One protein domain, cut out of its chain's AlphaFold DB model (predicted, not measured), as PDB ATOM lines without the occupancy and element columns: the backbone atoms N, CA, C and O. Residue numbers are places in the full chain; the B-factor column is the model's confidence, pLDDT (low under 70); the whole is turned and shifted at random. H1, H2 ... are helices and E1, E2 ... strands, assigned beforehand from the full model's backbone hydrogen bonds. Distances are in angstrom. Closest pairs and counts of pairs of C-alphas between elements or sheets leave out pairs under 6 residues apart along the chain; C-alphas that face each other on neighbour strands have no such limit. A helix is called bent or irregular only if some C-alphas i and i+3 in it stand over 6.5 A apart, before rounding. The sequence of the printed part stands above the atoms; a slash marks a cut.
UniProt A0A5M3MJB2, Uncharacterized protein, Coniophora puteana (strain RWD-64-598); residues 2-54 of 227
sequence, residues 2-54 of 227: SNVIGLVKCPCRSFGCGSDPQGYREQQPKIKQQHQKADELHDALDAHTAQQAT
ATOM      1  N   SER A   2      -9.211 -30.298  14.150       46.94
ATOM      2  CA  SER A   2      -9.888 -29.315  13.296       46.94
ATOM      3  C   SER A   2      -8.866 -28.698  12.344       46.94
ATOM      4  O   SER A   2      -7.921 -28.059  12.800       46.94
ATOM      5  N   ASN A   3      -9.029 -28.915  11.037       52.91
ATOM      6  CA  ASN A   3      -8.245 -28.225  10.013       52.91
ATOM      7  C   ASN A   3      -8.630 -26.744  10.033       52.91
ATOM      8  O   ASN A   3      -9.649 -26.352   9.469       52.91
ATOM      9  N   VAL A   4      -7.829 -25.922  10.709       56.88
ATOM     10  CA  VAL A   4      -7.944 -24.466  10.616       56.88
ATOM     11  C   VAL A   4      -7.332 -24.070   9.278       56.88
ATOM     12  O   VAL A   4      -6.118 -23.927   9.147       56.88
ATOM     13  N   ILE A   5      -8.170 -23.977   8.249       72.94
ATOM     14  CA  ILE A   5      -7.753 -23.453   6.950       72.94
ATOM     15  C   ILE A   5      -7.552 -21.946   7.133       72.94
ATOM     16  O   ILE A   5      -8.506 -21.222   7.412       72.94
ATOM     17  N   GLY A   6      -6.302 -21.489   7.026       83.38
ATOM     18  CA  GLY A   6      -5.960 -20.072   7.130       83.38
ATOM     19  C   GLY A   6      -6.617 -19.243   6.025       83.38
ATOM     20  O   GLY A   6      -6.768 -19.707   4.891       83.38
ATOM     21  N   LEU A   7      -7.009 -18.014   6.362       92.31
ATOM     22  CA  LEU A   7      -7.504 -17.047   5.387       92.31
ATOM     23  C   LEU A   7      -6.364 -16.593   4.463       92.31
ATOM     24  O   LEU A   7      -5.202 -16.514   4.859       92.31
ATOM     25  N   VAL A   8      -6.708 -16.298   3.213       93.44
ATOM     26  CA  VAL A   8      -5.792 -15.844   2.167       93.44
ATOM     27  C   VAL A   8      -6.270 -14.526   1.575       93.44
ATOM     28  O   VAL A   8      -7.464 -14.261   1.475       93.44
ATOM     29  N   LYS A   9      -5.324 -13.703   1.126       96.31
ATOM     30  CA  LYS A   9      -5.610 -12.403   0.513       96.31
ATOM     31  C   LYS A   9      -6.147 -12.577  -0.912       96.31
ATOM     32  O   LYS A   9      -5.514 -13.250  -1.740       96.31
ATOM     33  N   CYS A  10      -7.294 -11.966  -1.191       95.06
ATOM     34  CA  CYS A  10      -7.967 -11.934  -2.485       95.06
ATOM     35  C   CYS A  10      -8.071 -10.477  -2.976       95.06
ATOM     36  O   CYS A  10      -8.740  -9.684  -2.320       95.06
ATOM     37  N   PRO A  11      -7.420 -10.110  -4.095       94.88
ATOM     38  CA  PRO A  11      -7.505  -8.769  -4.678       94.88
ATOM     39  C   PRO A  11      -8.418  -8.708  -5.920       94.88
ATOM     40  O   PRO A  11      -8.192  -7.881  -6.795       94.88
ATOM     41  N   CYS A  12      -9.394  -9.614  -6.053       94.19
ATOM     42  CA  CYS A  12     -10.180  -9.739  -7.287       94.19
ATOM     43  C   CYS A  12     -10.972  -8.471  -7.649       94.19
ATOM     44  O   CYS A  12     -11.372  -7.694  -6.768       94.19
ATOM     45  N   ARG A  13     -11.230  -8.307  -8.954       92.19
ATOM     46  CA  ARG A  13     -11.990  -7.182  -9.525       92.19
ATOM     47  C   ARG A  13     -13.492  -7.456  -9.515       92.19
ATOM     48  O   ARG A  13     -14.252  -6.617  -9.045       92.19
ATOM     49  N   SER A  14     -13.892  -8.644  -9.955       88.75
ATOM     50  CA  SER A  14     -15.280  -9.109 -10.099       88.75
ATOM     51  C   SER A  14     -16.111  -8.965  -8.826       88.75
ATOM     52  O   SER A  14     -17.252  -8.526  -8.884       88.75
ATOM     53  N   PHE A  15     -15.527  -9.262  -7.663       89.94
ATOM     54  CA  PHE A  15     -16.206  -9.141  -6.363       89.94
ATOM     55  C   PHE A  15     -15.742  -7.927  -5.547       89.94
ATOM     56  O   PHE A  15     -15.983  -7.854  -4.340       89.94
ATOM     57  N   GLY A  16     -15.015  -6.993  -6.171       91.62
ATOM     58  CA  GLY A  16     -14.566  -5.756  -5.531       91.62
ATOM     59  C   GLY A  16     -13.639  -5.957  -4.329       91.62
ATOM     60  O   GLY A  16     -13.558  -5.086  -3.463       91.62
ATOM     61  N   CYS A  17     -12.939  -7.092  -4.233       93.56
ATOM     62  CA  CYS A  17     -12.030  -7.338  -3.112       93.56
ATOM     63  C   CYS A  17     -10.779  -6.451  -3.189       93.56
ATOM     64  O   CYS A  17     -10.225  -6.098  -2.151       93.56
ATOM     65  N   GLY A  18     -10.359  -6.059  -4.397       90.56
ATOM     66  CA  GLY A  18      -9.280  -5.088  -4.604       90.56
ATOM     67  C   GLY A  18      -9.639  -3.645  -4.224       90.56
ATOM     68  O   GLY A  18      -8.741  -2.832  -4.033       90.56
ATOM     69  N   SER A  19     -10.930  -3.328  -4.071       91.19
ATOM     70  CA  SER A  19     -11.416  -1.990  -3.692       91.19
ATOM     71  C   SER A  19     -11.392  -1.739  -2.181       91.19
ATOM     72  O   SER A  19     -11.752  -0.656  -1.723       91.19
ATOM     73  N   ASP A  20     -11.011  -2.746  -1.394       93.38
ATOM     74  CA  ASP A  20     -10.818  -2.603   0.044       93.38
ATOM     75  C   ASP A  20      -9.687  -1.598   0.343       93.38
ATOM     76  O   ASP A  20      -8.722  -1.540  -0.424       93.38
ATOM     77  N   PRO A  21      -9.726  -0.833   1.450       93.88
ATOM     78  CA  PRO A  21      -8.633   0.067   1.827       93.88
ATOM     79  C   PRO A  21      -7.248  -0.597   1.890       93.88
ATOM     80  O   PRO A  21      -6.236   0.078   1.715       93.88
ATOM     81  N   GLN A  22      -7.186  -1.911   2.135       92.62
ATOM     82  CA  GLN A  22      -5.932  -2.674   2.128       92.62
ATOM     83  C   GLN A  22      -5.504  -3.165   0.732       92.62
ATOM     84  O   GLN A  22      -4.421  -3.735   0.586       92.62
ATOM     85  N   GLY A  23      -6.342  -2.975  -0.289       93.25
ATOM     86  CA  GLY A  23      -6.161  -3.493  -1.646       93.25
ATOM     87  C   GLY A  23      -6.480  -4.986  -1.797       93.25
ATOM     88  O   GLY A  23      -6.181  -5.578  -2.833       93.25
ATOM     89  N   TYR A  24      -7.031  -5.625  -0.761       94.31
ATOM     90  CA  TYR A  24      -7.464  -7.023  -0.771       94.31
ATOM     91  C   TYR A  24      -8.457  -7.300   0.366       94.31
ATOM     92  O   TYR A  24      -8.466  -6.600   1.375       94.31
ATOM     93  N   ARG A  25      -9.207  -8.405   0.262       93.69
ATOM     94  CA  ARG A  25      -9.968  -8.996   1.379       93.69
ATOM     95  C   ARG A  25      -9.425 -10.365   1.762       93.69
ATOM     96  O   ARG A  25      -8.989 -11.131   0.903       93.69
ATOM     97  N   GLU A  26      -9.452 -10.679   3.052       94.88
ATOM     98  CA  GLU A  26      -9.103 -12.009   3.551       94.88
ATOM     99  C   GLU A  26     -10.281 -12.969   3.359       94.88
ATOM    100  O   GLU A  26     -11.399 -12.697   3.787       94.88
ATOM    101  N   GLN A  27     -10.037 -14.078   2.666       91.56
ATOM    102  CA  GLN A  27     -11.054 -15.041   2.251       91.56
ATOM    103  C   GLN A  27     -10.552 -16.466   2.448       91.56
ATOM    104  O   GLN A  27      -9.350 -16.718   2.495       91.56
ATOM    105  N   GLN A  28     -11.461 -17.438   2.513       92.69
ATOM    106  CA  GLN A  28     -11.038 -18.836   2.460       92.69
ATOM    107  C   GLN A  28     -10.417 -19.152   1.082       92.69
ATOM    108  O   GLN A  28     -10.874 -18.612   0.071       92.69
ATOM    109  N   PRO A  29      -9.426 -20.062   0.991       91.75
ATOM    110  CA  PRO A  29      -8.779 -20.414  -0.276       91.75
ATOM    111  C   PRO A  29      -9.750 -20.817  -1.390       91.75
ATOM    112  O   PRO A  29      -9.542 -20.445  -2.542       91.75
ATOM    113  N   LYS A  30     -10.835 -21.521  -1.044       89.00
ATOM    114  CA  LYS A  30     -11.882 -21.912  -1.999       89.00
ATOM    115  C   LYS A  30     -12.615 -20.702  -2.587       89.00
ATOM    116  O   LYS A  30     -12.770 -20.622  -3.799       89.00
ATOM    117  N   ILE A  31     -12.987 -19.741  -1.742       90.25
ATOM    118  CA  ILE A  31     -13.678 -18.510  -2.154       90.25
ATOM    119  C   ILE A  31     -12.764 -17.673  -3.052       90.25
ATOM    120  O   ILE A  31     -13.165 -17.227  -4.121       90.25
ATOM    121  N   LYS A  32     -11.484 -17.536  -2.677       92.38
ATOM    122  CA  LYS A  32     -10.503 -16.851  -3.527       92.38
ATOM    123  C   LYS A  32     -10.412 -17.487  -4.921       92.38
ATOM    124  O   LYS A  32     -10.352 -16.750  -5.899       92.38
ATOM    125  N   GLN A  33     -10.391 -18.818  -5.017       91.38
ATOM    126  CA  GLN A  33     -10.346 -19.505  -6.313       91.38
ATOM    127  C   GLN A  33     -11.597 -19.240  -7.155       91.38
ATOM    128  O   GLN A  33     -11.477 -19.046  -8.361       91.38
ATOM    129  N   GLN A  34     -12.783 -19.196  -6.542       91.94
ATOM    130  CA  GLN A  34     -14.020 -18.832  -7.244       91.94
ATOM    131  C   GLN A  34     -13.939 -17.408  -7.800       91.94
ATOM    132  O   GLN A  34     -14.212 -17.187  -8.976       91.94
ATOM    133  N   HIS A  35     -13.466 -16.460  -6.993       93.38
ATOM    134  CA  HIS A  35     -13.296 -15.077  -7.427       93.38
ATOM    135  C   HIS A  35     -12.285 -14.933  -8.574       93.38
ATOM    136  O   HIS A  35     -12.511 -14.164  -9.500       93.38
ATOM    137  N   GLN A  36     -11.182 -15.686  -8.538       90.44
ATOM    138  CA  GLN A  36     -10.193 -15.678  -9.620       90.44
ATOM    139  C   GLN A  36     -10.781 -16.189 -10.938       90.44
ATOM    140  O   GLN A  36     -10.574 -15.566 -11.972       90.44
ATOM    141  N   LYS A  37     -11.577 -17.263 -10.898       90.75
ATOM    142  CA  LYS A  37     -12.269 -17.766 -12.093       90.75
ATOM    143  C   LYS A  37     -13.262 -16.754 -12.664       90.75
ATOM    144  O   LYS A  37     -13.416 -16.668 -13.877       90.75
ATOM    145  N   ALA A  38     -13.936 -15.990 -11.805       87.38
ATOM    146  CA  ALA A  38     -14.840 -14.940 -12.257       87.38
ATOM    147  C   ALA A  38     -14.093 -13.773 -12.922       87.38
ATOM    148  O   ALA A  38     -14.586 -13.244 -13.917       87.38
ATOM    149  N   ASP A  39     -12.913 -13.394 -12.417       90.19
ATOM    150  CA  ASP A  39     -12.046 -12.405 -13.075       90.19
ATOM    151  C   ASP A  39     -11.598 -12.900 -14.459       90.19
ATOM    152  O   ASP A  39     -11.741 -12.176 -15.439       90.19
ATOM    153  N   GLU A  40     -11.144 -14.156 -14.560       89.12
ATOM    154  CA  GLU A  40     -10.738 -14.773 -15.832       89.12
ATOM    155  C   GLU A  40     -11.877 -14.794 -16.864       89.12
ATOM    156  O   GLU A  40     -11.650 -14.548 -18.049       89.12
ATOM    157  N   LEU A  41     -13.111 -15.060 -16.425       90.25
ATOM    158  CA  LEU A  41     -14.278 -15.077 -17.308       90.25
ATOM    159  C   LEU A  41     -14.637 -13.677 -17.818       90.25
ATOM    160  O   LEU A  41     -14.962 -13.528 -18.996       90.25
ATOM    161  N   HIS A  42     -14.534 -12.651 -16.968       84.12
ATOM    162  CA  HIS A  42     -14.708 -11.263 -17.402       84.12
ATOM    163  C   HIS A  42     -13.626 -10.854 -18.402       84.12
ATOM    164  O   HIS A  42     -13.951 -10.307 -19.452       84.12
ATOM    165  N   ASP A  43     -12.360 -11.179 -18.128       89.19
ATOM    166  CA  ASP A  43     -11.258 -10.871 -19.043       89.19
ATOM    167  C   ASP A  43     -11.446 -11.573 -20.408       89.19
ATOM    168  O   ASP A  43     -11.162 -10.992 -21.458       89.19
ATOM    169  N   ALA A  44     -11.970 -12.804 -20.419       86.88
ATOM    170  CA  ALA A  44     -12.293 -13.525 -21.650       86.88
ATOM    171  C   ALA A  44     -13.453 -12.878 -22.432       86.88
ATOM    172  O   ALA A  44     -13.388 -12.784 -23.661       86.88
ATOM    173  N   LEU A  45     -14.495 -12.409 -21.737       84.69
ATOM    174  CA  LEU A  45     -15.622 -11.707 -22.354       84.69
ATOM    175  C   LEU A  45     -15.190 -10.362 -22.956       84.69
ATOM    176  O   LEU A  45     -15.552 -10.046 -24.093       84.69
ATOM    177  N   ASP A  46     -14.365  -9.608 -22.232       84.81
ATOM    178  CA  ASP A  46     -13.795  -8.346 -22.706       84.81
ATOM    179  C   ASP A  46     -12.921  -8.578 -23.948       84.81
ATOM    180  O   ASP A  46     -13.029  -7.849 -24.939       84.81
ATOM    181  N   ALA A  47     -12.107  -9.640 -23.950       83.12
ATOM    182  CA  ALA A  47     -11.293 -10.014 -25.103       83.12
ATOM    183  C   ALA A  47     -12.142 -10.386 -26.332       83.12
ATOM    184  O   ALA A  47     -11.808  -9.984 -27.448       83.12
ATOM    185  N   HIS A  48     -13.248 -11.114 -26.148       77.56
ATOM    186  CA  HIS A  48     -14.153 -11.468 -27.244       77.56
ATOM    187  C   HIS A  48     -14.876 -10.238 -27.810       77.56
ATOM    188  O   HIS A  48     -14.919 -10.040 -29.027       77.56
ATOM    189  N   THR A  49     -15.361  -9.356 -26.933       74.75
ATOM    190  CA  THR A  49     -15.985  -8.078 -27.314       74.75
ATOM    191  C   THR A  49     -15.013  -7.199 -28.103       74.75
ATOM    192  O   THR A  49     -15.358  -6.659 -29.157       74.75
ATOM    193  N   ALA A  50     -13.760  -7.105 -27.651       77.00
ATOM    194  CA  ALA A  50     -12.720  -6.357 -28.352       77.00
ATOM    195  C   ALA A  50     -12.409  -6.946 -29.741       77.00
ATOM    196  O   ALA A  50     -12.248  -6.195 -30.707       77.00
ATOM    197  N   GLN A  51     -12.375  -8.278 -29.876       72.94
ATOM    198  CA  GLN A  51     -12.168  -8.939 -31.169       72.94
ATOM    199  C   GLN A  51     -13.315  -8.659 -32.151       72.94
ATOM    200  O   GLN A  51     -13.052  -8.331 -33.312       72.94
ATOM    201  N   GLN A  52     -14.571  -8.703 -31.701       64.75
ATOM    202  CA  GLN A  52     -15.725  -8.377 -32.548       64.75
ATOM    203  C   GLN A  52     -15.717  -6.911 -33.008       64.75
ATOM    204  O   GLN A  52     -15.938  -6.635 -34.190       64.75
ATOM    205  N   ALA A  53     -15.364  -5.974 -32.121       63.62
ATOM    206  CA  ALA A  53     -15.240  -4.559 -32.472       63.62
ATOM    207  C   ALA A  53     -14.171  -4.311 -33.557       63.62
ATOM    208  O   ALA A  53     -14.374  -3.500 -34.462       63.62
ATOM    209  N   THR A  54     -13.054  -5.049 -33.529       58.84
ATOM    210  CA  THR A  54     -12.023  -4.946 -34.579       58.84
ATOM    211  C   THR A  54     -12.432  -5.561 -35.922       58.84
ATOM    212  O   THR A  54     -11.985  -5.079 -36.961       58.84
TER     213      THR A  54
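Overview. This is residues 2 to 54 of the 227 residues of an uncharacterized protein of Coniophora puteana (strain RWD-64-598) (UniProt A0A5M3MJB2). Picture one long, straight helix, H1, joined at its beginning to a small head, in which the short strands E1 and E2 pair as a hairpin with a long loop, residues 11 to 24, between them. The end of the helix, residues 44 to 54, sticks out as a free arm, while residues 2 to 7 lead into the head as a tail, and arm and tail make the length. The printed part has 53 residues, with two named strands and then one named helix along the chain, E1 E2 H1; the sheet, in the order E1 - E2, is antiparallel, and the class is mostly helix. The whole is loose, with a radius of gyration of the C-alphas of 14.2 A and spans of 52 by 25 by 9 A.

Along the chain. Start at C-alpha 2, at (-9.888, -29.315, 13.296), and go on to C-alpha 8, at (-5.792, -15.844, 2.167), where E1 begins; it covers residues 8 to 10 and is 6.5 A long from first to last C-alpha. After residues 11 to 24, which have no named element, look for E2 at residues 25 to 27, 6.2 A long. Find C-alpha 29 at (-8.779, -20.414, -0.276); from there H1, residues 29 to 54, runs 37.8 A to C-alpha 54 at (-12.023, -4.946, -34.579), and it is not bent.

Arrangement. Look first at the hairpin of E1 and E2, antiparallel neighbours whose directions stand at 129 degrees. Lys 9 and Glu 26 face each other, their C-alphas 4.6 A apart. Compare N 8 with O 27, at 2.8 A, and N 25 with O 10, at 2.9 A: both pairs are within hydrogen-bond range. From the hairpin go to H1: it has 5 pairs of C-alphas with E1 within 8 A, and the closest C-alphas of the two are those of Cys 10 and Lys 32, 5.6 A apart. The centres of E1 and H1 are 18.5 A apart. In H1, each O i to N i+4 pair is within hydrogen-bond range.

Size, cuts and confidence. Measure from Ser 2 to Thr 54 and you have the two C-alphas farthest apart, at 53.8 A. Without residues 44 to 54, which stand free, the remaining 42 residues span 37 by 24 by 9 A. The printed part runs from 2 to 54 with no cut. The link from E1 to E2, 14 residues, is long, and the link from E2 to H1, 1 residue, is tight. In the B-factor column the mean pLDDT of the printed part is 85.6; look for low confidence, under 70, at residues 2 to 4 and 52 to 54 of this model.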